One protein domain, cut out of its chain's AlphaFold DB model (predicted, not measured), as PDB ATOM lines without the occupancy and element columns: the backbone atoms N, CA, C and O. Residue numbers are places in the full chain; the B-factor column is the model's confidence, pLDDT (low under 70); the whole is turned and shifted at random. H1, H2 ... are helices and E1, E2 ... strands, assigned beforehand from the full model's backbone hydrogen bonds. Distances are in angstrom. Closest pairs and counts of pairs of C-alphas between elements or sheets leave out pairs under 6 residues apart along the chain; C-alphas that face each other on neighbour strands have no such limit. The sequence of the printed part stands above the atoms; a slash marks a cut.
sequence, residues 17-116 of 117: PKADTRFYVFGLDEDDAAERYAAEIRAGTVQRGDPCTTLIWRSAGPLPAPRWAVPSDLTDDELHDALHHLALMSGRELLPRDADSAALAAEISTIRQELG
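AT A GLANCE: This is residues 17 to 116 of the 117 residues of an uncharacterized protein of Methylobacterium soli (UniProt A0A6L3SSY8). A small three-stranded sheet lies between two helices, H1 over one face and H2 crossing the other, as three layers. Beyond H2, H3 makes a loosely placed outermost part. The printed part has 100 residues, with three named helices and three named strands in the order E1 H1 E2 E3 H2 H3, a mixed class of helices and strands. The mixed sheet has the order E2 E1 E3. The whole is compact, with a radius of gyration of the C-alphas of 13.7 A and spans of 39 by 31 by 24 A.

HOW THE PARTS SIT: E1, residues 22 to 27, H1, residues 30 to 43, and E2, residues 52 to 56, form a strand-helix-strand unit, two parallel neighbour strands with a helix between, its crossover right-handed. N 53 and O 23 are 2.8 A apart, within hydrogen-bond range. E3, residues 67 to 69, is antiparallel to E1, with N 24 and O 67 within range at 2.9 A. H1 is on the sheet at a height of 8.9 A, slantwise to the strands; its closest C-alpha pair with E1 is Gly 27 and Ala 33, 3.9 A. H2, residues 76 to 89, is on the opposite face; the C-alphas of Leu 55 and Ala 82, its closest pair with E2, are 6.4 A apart. H3, residues 101 to 114, is close to H2 but not clearly touching, the closest C-alphas, of His 80 and Leu 104, being 7.5 A apart, at a steep tilt of 46 degrees. In H1, H2 and H3 every O i to N i+4 pair is within hydrogen-bond range.

IN THESE COORDINATES: E1 begins at C-alpha 22 (74.307, -26.135, 243.259) and is 16.0 A long. H1 and H2 each measure 19.9 A, and H3 20.1 A, ending at C-alpha 114 (79.497, -44.719, 248.246).

THE WHOLE: The C-alphas farthest apart, of Arg 42 and Ala 102, are 39.5 A apart. The printed part has no cut, and the link H2 to H3 is long. The pLDDT is under 70 in residues 17 to 20 and 92 to 116.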
ATOM      1  N   PRO A  17      66.492 -24.160 241.451       51.53
ATOM      2  CA  PRO A  17      66.794 -24.953 240.291       51.53
ATOM      3  C   PRO A  17      66.481 -26.412 240.675       51.53
ATOM      4  O   PRO A  17      66.182 -26.714 241.832       51.53
ATOM      5  N   LYS A  18      66.422 -27.305 239.691       56.00
ATOM      6  CA  LYS A  18      66.030 -28.715 239.862       56.00
ATOM      7  C   LYS A  18      66.650 -29.323 241.131       56.00
ATOM      8  O   LYS A  18      67.768 -28.936 241.485       56.00
ATOM      9  N   ALA A  19      65.944 -30.260 241.778       55.91
ATOM     10  CA  ALA A  19      66.521 -31.072 242.852       55.91
ATOM     11  C   ALA A  19      67.956 -31.463 242.441       55.91
ATOM     12  O   ALA A  19      68.154 -31.877 241.302       55.91
ATOM     13  N   ASP A  20      68.933 -31.173 243.304       69.25
ATOM     14  CA  ASP A  20      70.383 -31.397 243.115       69.25
ATOM     15  C   ASP A  20      71.213 -30.291 242.438       69.25
ATOM     16  O   ASP A  20      72.421 -30.452 242.250       69.25
ATOM     17  N   THR A  21      70.632 -29.135 242.115       81.44
ATOM     18  CA  THR A  21      71.417 -28.022 241.549       81.44
ATOM     19  C   THR A  21      72.173 -27.258 242.640       81.44
ATOM     20  O   THR A  21      71.595 -26.884 243.661       81.44
ATOM     21  N   ARG A  22      73.456 -26.968 242.395       88.19
ATOM     22  CA  ARG A  22      74.307 -26.135 243.259       88.19
ATOM     23  C   ARG A  22      74.815 -24.909 242.509       88.19
ATOM     24  O   ARG A  22      74.897 -24.909 241.280       88.19
ATOM     25  N   PHE A  23      75.149 -23.860 243.249       90.25
ATOM     26  CA  PHE A  23      75.820 -22.689 242.699       90.25
ATOM     27  C   PHE A  23      77.331 -22.913 242.714       90.25
ATOM     28  O   PHE A  23      77.928 -23.043 243.782       90.25
ATOM     29  N   TYR A  24      77.943 -22.984 241.538       91.50
ATOM     30  CA  TYR A  24      79.377 -23.196 241.389       91.50
ATOM     31  C   TYR A  24      80.080 -21.862 241.178       91.50
ATOM     32  O   TYR A  24      79.717 -21.092 240.285       91.50
ATOM     33  N   VAL A  25      81.106 -21.613 241.988       94.69
ATOM     34  CA  VAL A  25      81.993 -20.456 241.867       94.69
ATOM     35  C   VAL A  25      83.417 -20.967 241.765       94.69
ATOM     36  O   VAL A  25      83.915 -21.603 242.688       94.69
ATOM     37  N   PHE A  26      84.067 -20.667 240.649       93.69
ATOM     38  CA  PHE A  26      85.470 -20.981 240.431       93.69
ATOM     39  C   PHE A  26      86.307 -19.721 240.651       93.69
ATOM     40  O   PHE A  26      85.948 -18.656 240.133       93.69
ATOM     41  N   GLY A  27      87.399 -19.852 241.401       93.75
ATOM     42  CA  GLY A  27      88.432 -18.829 241.563       93.75
ATOM     43  C   GLY A  27      89.827 -19.393 241.312       93.75
ATOM     44  O   GLY A  27      90.003 -20.606 241.260       93.75
ATOM     45  N   LEU A  28      90.816 -18.530 241.110       91.06
ATOM     46  CA  LEU A  28      92.211 -18.941 240.888       91.06
ATOM     47  C   LEU A  28      92.907 -19.401 242.176       91.06
ATOM     48  O   LEU A  28      93.844 -20.195 242.129       91.06
ATOM     49  N   ASP A  29      92.415 -18.928 243.315       90.69
ATOM     50  CA  ASP A  29      92.812 -19.310 244.664       90.69
ATOM     51  C   ASP A  29      91.605 -19.192 245.615       90.69
ATOM     52  O   ASP A  29      90.470 -18.953 245.183       90.69
ATOM     53  N   GLU A  30      91.829 -19.430 246.910       88.12
ATOM     54  CA  GLU A  30      90.772 -19.390 247.927       88.12
ATOM     55  C   GLU A  30      90.178 -17.988 248.111       88.12
ATOM     56  O   GLU A  30      88.959 -17.856 248.259       88.12
ATOM     57  N   ASP A  31      91.015 -16.948 248.061       91.38
ATOM     58  CA  ASP A  31      90.596 -15.562 248.267       91.38
ATOM     59  C   ASP A  31      89.786 -15.058 247.066       91.38
ATOM     60  O   ASP A  31      88.715 -14.476 247.245       91.38
ATOM     61  N   ASP A  32      90.229 -15.355 245.842       92.94
ATOM     62  CA  ASP A  32      89.504 -15.042 244.610       92.94
ATOM     63  C   ASP A  32      88.165 -15.790 244.556       92.94
ATOM     64  O   ASP A  32      87.120 -15.198 244.272       92.94
ATOM     65  N   ALA A  33      88.141 -17.083 244.903       92.06
ATOM     66  CA  ALA A  33      86.891 -17.842 244.957       92.06
ATOM     67  C   ALA A  33      85.909 -17.246 245.987       92.06
ATOM     68  O   ALA A  33      84.707 -17.127 245.709       92.06
ATOM     69  N   ALA A  34      86.411 -16.823 247.151       91.69
ATOM     70  CA  ALA A  34      85.614 -16.178 248.188       91.69
ATOM     71  C   ALA A  34      85.114 -14.787 247.765       91.69
ATOM     72  O   ALA A  34      83.942 -14.462 247.991       91.69
ATOM     73  N   GLU A  35      85.952 -13.973 247.120       93.94
ATOM     74  CA  GLU A  35      85.576 -12.648 246.626       93.94
ATOM     75  C   GLU A  35      84.494 -12.747 245.550       93.94
ATOM     76  O   GLU A  35      83.487 -12.028 245.613       93.94
ATOM     77  N   ARG A  36      84.655 -13.674 244.603       94.19
ATOM     78  CA  ARG A  36      83.677 -13.940 243.541       94.19
ATOM     79  C   ARG A  36      82.350 -14.406 244.124       94.19
ATOM     80  O   ARG A  36      81.305 -13.877 243.756       94.19
ATOM     81  N   TYR A  37      82.369 -15.307 245.105       92.38
ATOM     82  CA  TYR A  37      81.147 -15.707 245.801       92.38
ATOM     83  C   TYR A  37      80.494 -14.532 246.543       92.38
ATOM     84  O   TYR A  37      79.282 -14.321 246.451       92.38
ATOM     85  N   ALA A  38      81.285 -13.708 247.234       92.06
ATOM     86  CA  ALA A  38      80.778 -12.520 247.909       92.06
ATOM     87  C   ALA A  38      80.176 -11.504 246.920       92.06
ATOM     88  O   ALA A  38      79.187 -10.846 247.251       92.06
ATOM     89  N   ALA A  39      80.729 -11.384 245.711       92.25
ATOM     90  CA  ALA A  39      80.166 -10.560 244.647       92.25
ATOM     91  C   ALA A  39      78.782 -11.063 244.212       92.25
ATOM     92  O   ALA A  39      77.858 -10.257 244.109       92.25
ATOM     93  N   GLU A  40      78.603 -12.377 244.072       91.56
ATOM     94  CA  GLU A  40      77.311 -12.983 243.721       91.56
ATOM     95  C   GLU A  40      76.262 -12.832 244.833       91.56
ATOM     96  O   GLU A  40      75.084 -12.593 244.556       91.56
ATOM     97  N   ILE A  41      76.687 -12.875 246.102       89.94
ATOM     98  CA  ILE A  41      75.822 -12.548 247.248       89.94
ATOM     99  C   ILE A  41      75.380 -11.079 247.186       89.94
ATOM    100  O   ILE A  41      74.200 -10.781 247.368       89.94
ATOM    101  N   ARG A  42      76.308 -10.147 246.915       90.50
ATOM    102  CA  ARG A  42      75.997  -8.710 246.785       90.50
ATOM    103  C   ARG A  42      75.074  -8.426 245.598       90.50
ATOM    104  O   ARG A  42      74.210  -7.561 245.708       90.50
ATOM    105  N   ALA A  43      75.239  -9.156 244.496       87.25
ATOM    106  CA  ALA A  43      74.379  -9.072 243.317       87.25
ATOM    107  C   ALA A  43      72.989  -9.699 243.542       87.25
ATOM    108  O   ALA A  43      72.055  -9.432 242.786       87.25
ATOM    109  N   GLY A  44      72.831 -10.517 244.587       85.38
ATOM    110  CA  GLY A  44      71.595 -11.236 244.890       85.38
ATOM    111  C   GLY A  44      71.366 -12.472 244.014       85.38
ATOM    112  O   GLY A  44      70.271 -13.045 244.060       85.38
ATOM    113  N   THR A  45      72.374 -12.898 243.244       83.94
ATOM    114  CA  THR A  45      72.355 -14.130 242.438       83.94
ATOM    115  C   THR A  45      72.219 -15.367 243.325       83.94
ATOM    116  O   THR A  45      71.493 -16.301 242.984       83.94
ATOM    117  N   VAL A  46      72.875 -15.332 244.487       85.44
ATOM    118  CA  VAL A  46      72.871 -16.374 245.518       85.44
ATOM    119  C   VAL A  46      72.593 -15.736 246.884       85.44
ATOM    120  O   VAL A  46      72.843 -14.546 247.089       85.44
ATOM    121  N   GLN A  47      72.004 -16.483 247.812       83.25
ATOM    122  CA  GLN A  47      71.723 -16.068 249.187       83.25
ATOM    123  C   GLN A  47      72.554 -16.866 250.188       83.25
ATOM    124  O   GLN A  47      73.006 -17.977 249.926       83.25
ATOM    125  N   ARG A  48      72.732 -16.312 251.393       74.06
ATOM    126  CA  ARG A  48      73.331 -17.070 252.496       74.06
ATOM    127  C   ARG A  48      72.422 -18.253 252.844       74.06
ATOM    128  O   ARG A  48      71.291 -18.033 253.266       74.06
ATOM    129  N   GLY A  49      72.939 -19.470 252.694       75.81
ATOM    130  CA  GLY A  49      72.206 -20.720 252.925       75.81
ATOM    131  C   GLY A  49      71.851 -21.479 251.647       75.81
ATOM    132  O   GLY A  49      71.500 -22.652 251.733       75.81
ATOM    133  N   ASP A  50      71.996 -20.851 250.478       82.94
ATOM    134  CA  ASP A  50      71.897 -21.561 249.207       82.94
ATOM    135  C   ASP A  50      73.036 -22.590 249.075       82.94
ATOM    136  O   ASP A  50      74.160 -22.330 249.526       82.94
ATOM    137  N   PRO A  51      72.782 -23.755 248.448       84.25
ATOM    138  CA  PRO A  51      73.810 -24.761 248.240       84.25
ATOM    139  C   PRO A  51      74.842 -24.239 247.232       84.25
ATOM    140  O   PRO A  51      74.617 -24.242 246.023       84.25
ATOM    141  N   CYS A  52      75.980 -23.785 247.751       87.81
ATOM    142  CA  CYS A  52      77.097 -23.236 246.989       87.81
ATOM    143  C   CYS A  52      78.318 -24.158 247.083       87.81
ATOM    144  O   CYS A  52      78.504 -24.881 248.063       87.81
ATOM    145  N   THR A  53      79.161 -24.149 246.057       88.25
ATOM    146  CA  THR A  53      80.466 -24.806 246.062       88.25
ATOM    147  C   THR A  53      81.495 -23.858 245.450       88.25
ATOM    148  O   THR A  53      81.413 -23.512 244.271       88.25
ATOM    149  N   THR A  54      82.444 -23.418 246.276       90.50
ATOM    150  CA  THR A  54      83.585 -22.584 245.882       90.50
ATOM    151  C   THR A  54      84.784 -23.475 245.583       90.50
ATOM    152  O   THR A  54      85.191 -24.264 246.435       90.50
ATOM    153  N   LEU A  55      85.329 -23.363 244.379       89.38
ATOM    154  CA  LEU A  55      86.339 -24.264 243.834       89.38
ATOM    155  C   LEU A  55      87.549 -23.475 243.344       89.38
ATOM    156  O   LEU A  55      87.400 -22.397 242.772       89.38
ATOM    157  N   ILE A  56      88.735 -24.054 243.514       90.38
ATOM    158  CA  ILE A  56      89.954 -23.541 242.891       90.38
ATOM    159  C   ILE A  56      90.032 -24.123 241.479       90.38
ATOM    160  O   ILE A  56      90.085 -25.343 241.310       90.38
ATOM    161  N   TRP A  57      90.024 -23.250 240.477       90.81
ATOM    162  CA  TRP A  57      90.192 -23.597 239.076       90.81
ATOM    163  C   TRP A  57      91.650 -23.878 238.784       90.81
ATOM    164  O   TRP A  57      92.511 -23.009 238.907       90.81
ATOM    165  N   ARG A  58      91.925 -25.106 238.370       85.19
ATOM    166  CA  ARG A  58      93.295 -25.564 238.135       85.19
ATOM    167  C   ARG A  58      93.565 -25.823 236.644       85.19
ATOM    168  O   ARG A  58      94.633 -26.336 236.311       85.19
ATOM    169  N   SER A  59      92.603 -25.537 235.753       82.00
ATOM    170  CA  SER A  59      92.766 -25.747 234.301       82.00
ATOM    171  C   SER A  59      93.534 -24.617 233.636       82.00
ATOM    172  O   SER A  59      93.473 -23.468 234.063       82.00
ATOM    173  N   ALA A  60      94.190 -24.939 232.520       78.31
ATOM    174  CA  ALA A  60      94.784 -23.948 231.623       78.31
ATOM    175  C   ALA A  60      93.728 -23.177 230.802       78.31
ATOM    176  O   ALA A  60      94.053 -22.190 230.142       78.31
ATOM    177  N   GLY A  61      92.472 -23.642 230.806       83.12
ATOM    178  CA  GLY A  61      91.349 -22.989 230.136       83.12
ATOM    179  C   GLY A  61      90.853 -21.717 230.843       83.12
ATOM    180  O   GLY A  61      91.262 -21.419 231.969       83.12
ATOM    181  N   PRO A  62      89.942 -20.959 230.201       90.00
ATOM    182  CA  PRO A  62      89.368 -19.758 230.795       90.00
ATOM    183  C   PRO A  62      88.611 -20.088 232.084       90.00
ATOM    184  O   PRO A  62      87.896 -21.087 232.150       90.00
ATOM    185  N   LEU A  63      88.740 -19.215 233.086       91.25
ATOM    186  CA  LEU A  63      88.031 -19.347 234.356       91.25
ATOM    187  C   LEU A  63      86.509 -19.340 234.118       91.25
ATOM    188  O   LEU A  63      85.995 -18.372 233.541       91.25
ATOM    189  N   PRO A  64      85.770 -20.367 234.569       92.81
ATOM    190  CA  PRO A  64      84.334 -20.415 234.367       92.81
ATOM    191  C   PRO A  64      83.580 -19.284 235.075       92.81
ATOM    192  O   PRO A  64      83.936 -18.826 236.168       92.81
ATOM    193  N   ALA A  65      82.484 -18.846 234.455       91.69
ATOM    194  CA  ALA A  65      81.569 -17.894 235.074       91.69
ATOM    195  C   ALA A  65      80.755 -18.569 236.200       91.69
ATOM    196  O   ALA A  65      80.338 -19.723 236.027       91.69
ATOM    197  N   PRO A  66      80.478 -17.858 237.313       91.94
ATOM    198  CA  PRO A  66      79.613 -18.353 238.377       91.94
ATOM    199  C   PRO A  66      78.223 -18.699 237.851       91.94
ATOM    200  O   PRO A  66      77.610 -17.903 237.133       91.94
ATOM    201  N   ARG A  67      77.715 -19.888 238.187       91.19
ATOM    202  CA  ARG A  67      76.396 -20.322 237.713       91.19
ATOM    203  C   ARG A  67      75.780 -21.429 238.553       91.19
ATOM    204  O   ARG A  67      76.467 -22.207 239.208       91.19
ATOM    205  N   TRP A  68      74.460 -21.528 238.456       89.19
ATOM    206  CA  TRP A  68      73.706 -22.691 238.902       89.19
ATOM    207  C   TRP A  68      73.875 -23.829 237.893       89.19
ATOM    208  O   TRP A  68      73.614 -23.632 236.706       89.19
ATOM    209  N   ALA A  69      74.296 -25.002 238.359       86.12
ATOM    210  CA  ALA A  69      74.464 -26.195 237.532       86.12
ATOM    211  C   ALA A  69      74.165 -27.463 238.342       86.12
ATOM    212  O   ALA A  69      74.339 -27.491 239.564       86.12
ATOM    213  N   VAL A  70      73.696 -28.516 237.671       85.00
ATOM    214  CA  VAL A  70      73.795 -29.878 238.219       85.00
ATOM    215  C   VAL A  70      75.138 -30.487 237.798       85.00
ATOM    216  O   VAL A  70      75.705 -30.049 236.797       85.00
ATOM    217  N   PRO A  71      75.660 -31.517 238.491       80.50
ATOM    218  CA  PRO A  71      76.950 -32.114 238.137       80.50
ATOM    219  C   PRO A  71      77.058 -32.610 236.684       80.50
ATOM    220  O   PRO A  71      78.155 -32.658 236.147       80.50
ATOM    221  N   SER A  72      75.942 -32.974 236.041       79.69
ATOM    222  CA  SER A  72      75.914 -33.376 234.625       79.69
ATOM    223  C   SER A  72      76.065 -32.219 233.632       79.69
ATOM    224  O   SER A  72      76.270 -32.480 232.453       79.69
ATOM    225  N   ASP A  73      75.929 -30.972 234.087       84.75
ATOM    226  CA  ASP A  73      76.085 -29.765 233.265       84.75
ATOM    227  C   ASP A  73      77.512 -29.184 233.356       84.75
ATOM    228  O   ASP A  73      77.809 -28.162 232.727       84.75
ATOM    229  N   LEU A  74      78.379 -29.783 234.180       84.25
ATOM    230  CA  LEU A  74      79.779 -29.393 234.311       84.25
ATOM    231  C   LEU A  74      80.595 -29.980 233.160       84.25
ATOM    232  O   LEU A  74      80.361 -31.110 232.732       84.25
ATOM    233  N   THR A  75      81.575 -29.220 232.681       87.62
ATOM    234  CA  THR A  75      82.610 -29.775 231.803       87.62
ATOM    235  C   THR A  75      83.491 -30.753 232.578       87.62
ATOM    236  O   THR A  75      83.517 -30.733 233.810       87.62
ATOM    237  N   ASP A  76      84.256 -31.587 231.874       85.19
ATOM    238  CA  ASP A  76      85.157 -32.550 232.519       85.19
ATOM    239  C   ASP A  76      86.169 -31.861 233.454       85.19
ATOM    240  O   ASP A  76      86.405 -32.332 234.565       85.19
ATOM    241  N   ASP A  77      86.697 -30.698 233.053       86.38
ATOM    242  CA  ASP A  77      87.605 -29.893 233.879       86.38
ATOM    243  C   ASP A  77      86.923 -29.359 235.151       86.38
ATOM    244  O   ASP A  77      87.490 -29.404 236.244       86.38
ATOM    245  N   GLU A  78      85.699 -28.843 235.021       88.00
ATOM    246  CA  GLU A  78      84.921 -28.313 236.146       88.00
ATOM    247  C   GLU A  78      84.519 -29.417 237.117       88.00
ATOM    248  O   GLU A  78      84.579 -29.236 238.336       88.00
ATOM    249  N   LEU A  79      84.127 -30.571 236.579       86.50
ATOM    250  CA  LEU A  79      83.781 -31.744 237.360       86.50
ATOM    251  C   LEU A  79      85.008 -32.276 238.105       86.50
ATOM    252  O   LEU A  79      84.901 -32.594 239.287       86.50
ATOM    253  N   HIS A  80      86.176 -32.308 237.459       83.81
ATOM    254  CA  HIS A  80      87.432 -32.699 238.093       83.81
ATOM    255  C   HIS A  80      87.765 -31.809 239.302       83.81
ATOM    256  O   HIS A  80      88.042 -32.315 240.390       83.81
ATOM    257  N   ASP A  81      87.687 -30.484 239.152       85.69
ATOM    258  CA  ASP A  81      87.952 -29.555 240.258       85.69
ATOM    259  C   ASP A  81      86.874 -29.638 241.359       85.69
ATOM    260  O   ASP A  81      87.196 -29.546 242.549       85.69
ATOM    261  N   ALA A  82      85.614 -29.914 241.003       82.88
ATOM    262  CA  ALA A  82      84.536 -30.144 241.968       82.88
ATOM    263  C   ALA A  82      84.752 -31.407 242.818       82.88
ATOM    264  O   ALA A  82      84.565 -31.380 244.038       82.88
ATOM    265  N   LEU A  83      85.172 -32.509 242.195       80.12
ATOM    266  CA  LEU A  83      85.535 -33.739 242.906       80.12
ATOM    267  C   LEU A  83      86.765 -33.522 243.771       80.12
ATOM    268  O   LEU A  83      86.822 -34.038 244.887       80.12
ATOM    269  N   HIS A  84      87.710 -32.718 243.282       81.19
ATOM    270  CA  HIS A  84      88.904 -32.397 244.034       81.19
ATOM    271  C   HIS A  84      88.628 -31.728 245.358       81.19
ATOM    272  O   HIS A  84      89.098 -32.168 246.407       81.19
ATOM    273  N   HIS A  85      87.785 -30.711 245.319       79.88
ATOM    274  CA  HIS A  85      87.312 -30.073 246.525       79.88
ATOM    275  C   HIS A  85      86.570 -31.046 247.456       79.88
ATOM    276  O   HIS A  85      86.819 -31.047 248.660       79.88
ATOM    277  N   LEU A  86      85.700 -31.913 246.925       74.88
ATOM    278  CA  LEU A  86      84.953 -32.874 247.743       74.88
ATOM    279  C   LEU A  86      85.865 -33.891 248.445       74.88
ATOM    280  O   LEU A  86      85.636 -34.222 249.610       74.88
ATOM    281  N   ALA A  87      86.895 -34.382 247.761       71.75
ATOM    282  CA  ALA A  87      87.851 -35.313 248.345       71.75
ATOM    283  C   ALA A  87      88.683 -34.649 249.446       71.75
ATOM    284  O   ALA A  87      88.779 -35.217 250.533       71.75
ATOM    285  N   LEU A  88      89.176 -33.422 249.219       74.38
ATOM    286  CA  LEU A  88      89.862 -32.636 250.250       74.38
ATOM    287  C   LEU A  88      88.979 -32.443 251.489       74.38
ATOM    288  O   LEU A  88      89.412 -32.708 252.608       74.38
ATOM    289  N   MET A  89      87.714 -32.063 251.286       71.88
ATOM    290  CA  MET A  89      86.726 -31.920 252.364       71.88
ATOM    291  C   MET A  89      86.462 -33.233 253.114       71.88
ATOM    292  O   MET A  89      86.099 -33.213 254.289       71.88
ATOM    293  N   SER A  90      86.654 -34.371 252.447       71.50
ATOM    294  CA  SER A  90      86.462 -35.715 253.002       71.50
ATOM    295  C   SER A  90      87.759 -36.334 253.544       71.50
ATOM    296  O   SER A  90      87.752 -37.498 253.944       71.50
ATOM    297  N   GLY A  91      88.873 -35.590 253.540       72.69
ATOM    298  CA  GLY A  91      90.194 -36.069 253.965       72.69
ATOM    299  C   GLY A  91      90.797 -37.153 253.065       72.69
ATOM    300  O   GLY A  91      91.656 -37.909 253.517       72.69
ATOM    301  N   ARG A  92      90.331 -37.266 251.817       66.88
ATOM    302  CA  ARG A  92      90.838 -38.217 250.821       66.88
ATOM    303  C   ARG A  92      91.911 -37.552 249.961       66.88
ATOM    304  O   ARG A  92      91.761 -36.403 249.549       66.88
ATOM    305  N   GLU A  93      92.974 -38.295 249.682       58.94
ATOM    306  CA  GLU A  93      93.996 -37.914 248.709       58.94
ATOM    307  C   GLU A  93      93.512 -38.297 247.307       58.94
ATOM    308  O   GLU A  93      92.929 -39.368 247.132       58.94
ATOM    309  N   LEU A  94      93.701 -37.410 246.331       60.56
ATOM    310  CA  LEU A  94      93.178 -37.594 244.979       60.56
ATOM    311  C   LEU A  94      94.252 -37.855 243.943       60.56
ATOM    312  O   LEU A  94      95.404 -37.440 244.086       60.56
ATOM    313  N   LEU A  95      93.808 -38.483 242.857       55.56
ATOM    314  CA  LEU A  95      94.613 -38.706 241.674       55.56
ATOM    315  C   LEU A  95      95.058 -37.375 241.030       55.56
ATOM    316  O   LEU A  95      94.302 -36.396 241.019       55.56
ATOM    317  N   PRO A  96      96.286 -37.335 240.482       59.25
ATOM    318  CA  PRO A  96      96.807 -36.171 239.780       59.25
ATOM    319  C   PRO A  96      95.911 -35.749 238.603       59.25
ATOM    320  O   PRO A  96      95.198 -36.561 238.016       59.25
ATOM    321  N   ARG A  97      95.957 -34.462 238.242       55.59
ATOM    322  CA  ARG A  97      95.112 -33.846 237.198       55.59
ATOM    323  C   ARG A  97      95.275 -34.500 235.816       55.59
ATOM    324  O   ARG A  97      94.361 -34.473 235.002       55.59
ATOM    325  N   ASP A  98      96.445 -35.066 235.560       57.50
ATOM    326  CA  ASP A  98      96.841 -35.811 234.364       57.50
ATOM    327  C   ASP A  98      96.455 -37.302 234.408       57.50
ATOM    328  O   ASP A  98      96.819 -38.061 233.510       57.50
ATOM    329  N   ALA A  99      95.691 -37.732 235.418       56.47
ATOM    330  CA  ALA A  99      95.077 -39.049 235.419       56.47
ATOM    331  C   ALA A  99      94.110 -39.179 234.234       56.47
ATOM    332  O   ALA A  99      93.251 -38.327 234.004       56.47
ATOM    333  N   ASP A 100      94.276 -40.265 233.482       53.31
ATOM    334  CA  ASP A 100      93.489 -40.596 232.295       53.31
ATOM    335  C   ASP A 100      91.980 -40.420 232.565       53.31
ATOM    336  O   ASP A 100      91.483 -40.822 233.623       53.31
ATOM    337  N   SER A 101      91.224 -39.833 231.631       54.00
ATOM    338  CA  SER A 101      89.799 -39.497 231.816       54.00
ATOM    339  C   SER A 101      88.945 -40.715 232.210       54.00
ATOM    340  O   SER A 101      87.912 -40.574 232.865       54.00
ATOM    341  N   ALA A 102      89.399 -41.927 231.874       56.25
ATOM    342  CA  ALA A 102      88.804 -43.187 232.317       56.25
ATOM    343  C   ALA A 102      88.974 -43.461 233.828       56.25
ATOM    344  O   ALA A 102      88.055 -43.984 234.460       56.25
ATOM    345  N   ALA A 103      90.112 -43.086 234.423       57.25
ATOM    346  CA  ALA A 103      90.354 -43.190 235.863       57.25
ATOM    347  C   ALA A 103      89.486 -42.189 236.639       57.25
ATOM    348  O   ALA A 103      88.864 -42.557 237.635       57.25
ATOM    349  N   LEU A 104      89.341 -40.969 236.110       56.38
ATOM    350  CA  LEU A 104      88.443 -39.960 236.670       56.38
ATOM    351  C   LEU A 104      86.979 -40.425 236.637       56.38
ATOM    352  O   LEU A 104      86.268 -40.320 237.633       56.38
ATOM    353  N   ALA A 105      86.528 -41.000 235.517       58.97
ATOM    354  CA  ALA A 105      85.178 -41.550 235.393       58.97
ATOM    355  C   ALA A 105      84.919 -42.718 236.367       58.97
ATOM    356  O   ALA A 105      83.829 -42.817 236.938       58.97
ATOM    357  N   ALA A 106      85.916 -43.579 236.595       63.44
ATOM    358  CA  ALA A 106      85.824 -44.673 237.560       63.44
ATOM    359  C   ALA A 106      85.740 -44.157 239.006       63.44
ATOM    360  O   ALA A 106      84.939 -44.660 239.798       63.44
ATOM    361  N   GLU A 107      86.502 -43.117 239.344       61.69
ATOM    362  CA  GLU A 107      86.491 -42.506 240.673       61.69
ATOM    363  C   GLU A 107      85.188 -41.732 240.936       61.69
ATOM    364  O   GLU A 107      84.572 -41.908 241.987       61.69
ATOM    365  N   ILE A 108      84.667 -41.000 239.941       59.69
ATOM    366  CA  ILE A 108      83.322 -40.391 239.972       59.69
ATOM    367  C   ILE A 108      82.249 -41.447 240.223       59.69
ATOM    368  O   ILE A 108      81.356 -41.250 241.051       59.69
ATOM    369  N   SER A 109      82.315 -42.563 239.492       62.41
ATOM    370  CA  SER A 109      81.368 -43.666 239.645       62.41
ATOM    371  C   SER A 109      81.460 -44.290 241.039       62.41
ATOM    372  O   SER A 109      80.435 -44.629 241.624       62.41
ATOM    373  N   THR A 110      82.669 -44.404 241.587       65.38
ATOM    374  CA  THR A 110      82.919 -44.967 242.920       65.38
ATOM    375  C   THR A 110      82.376 -44.045 244.012       65.38
ATOM    376  O   THR A 110      81.595 -44.482 244.853       65.38
ATOM    377  N   ILE A 111      82.678 -42.747 243.944       60.69
ATOM    378  CA  ILE A 111      82.171 -41.742 244.890       60.69
ATOM    379  C   ILE A 111      80.637 -41.677 244.853       60.69
ATOM    380  O   ILE A 111      79.995 -41.609 245.899       60.69
ATOM    381  N   ARG A 112      80.025 -41.760 243.663       60.28
ATOM    382  CA  ARG A 112      78.559 -41.809 243.517       60.28
ATOM    383  C   ARG A 112      77.926 -43.060 244.129       60.28
ATOM    384  O   ARG A 112      76.808 -42.970 244.618       60.28
ATOM    385  N   GLN A 113      78.602 -44.209 244.102       57.59
ATOM    386  CA  GLN A 113      78.092 -45.436 244.724       57.59
ATOM    387  C   GLN A 113      78.233 -45.429 246.252       57.59
ATOM    388  O   GLN A 113      77.366 -45.965 246.938       57.59
ATOM    389  N   GLU A 114      79.280 -44.802 246.794       50.22
ATOM    390  CA  GLU A 114      79.497 -44.719 248.246       50.22
ATOM    391  C   GLU A 114      78.589 -43.705 248.952       50.22
ATOM    392  O   GLU A 114      78.293 -43.869 250.134       50.22
ATOM    393  N   LEU A 115      78.125 -42.672 248.244       44.62
ATOM    394  CA  LEU A 115      77.243 -41.647 248.812       44.62
ATOM    395  C   LEU A 115      75.767 -42.073 248.909       44.62
ATOM    396  O   LEU A 115      74.987 -41.360 249.536       44.62
ATOM    397  N   GLY A 116      75.406 -43.248 248.378       37.84
ATOM    398  CA  GLY A 116      74.034 -43.765 248.389       37.84
ATOM    399  C   GLY A 116      73.065 -42.966 247.495       37.84
ATOM    400  O   GLY A 116      73.397 -41.864 247.060       37.84
TER     401      GLY A 116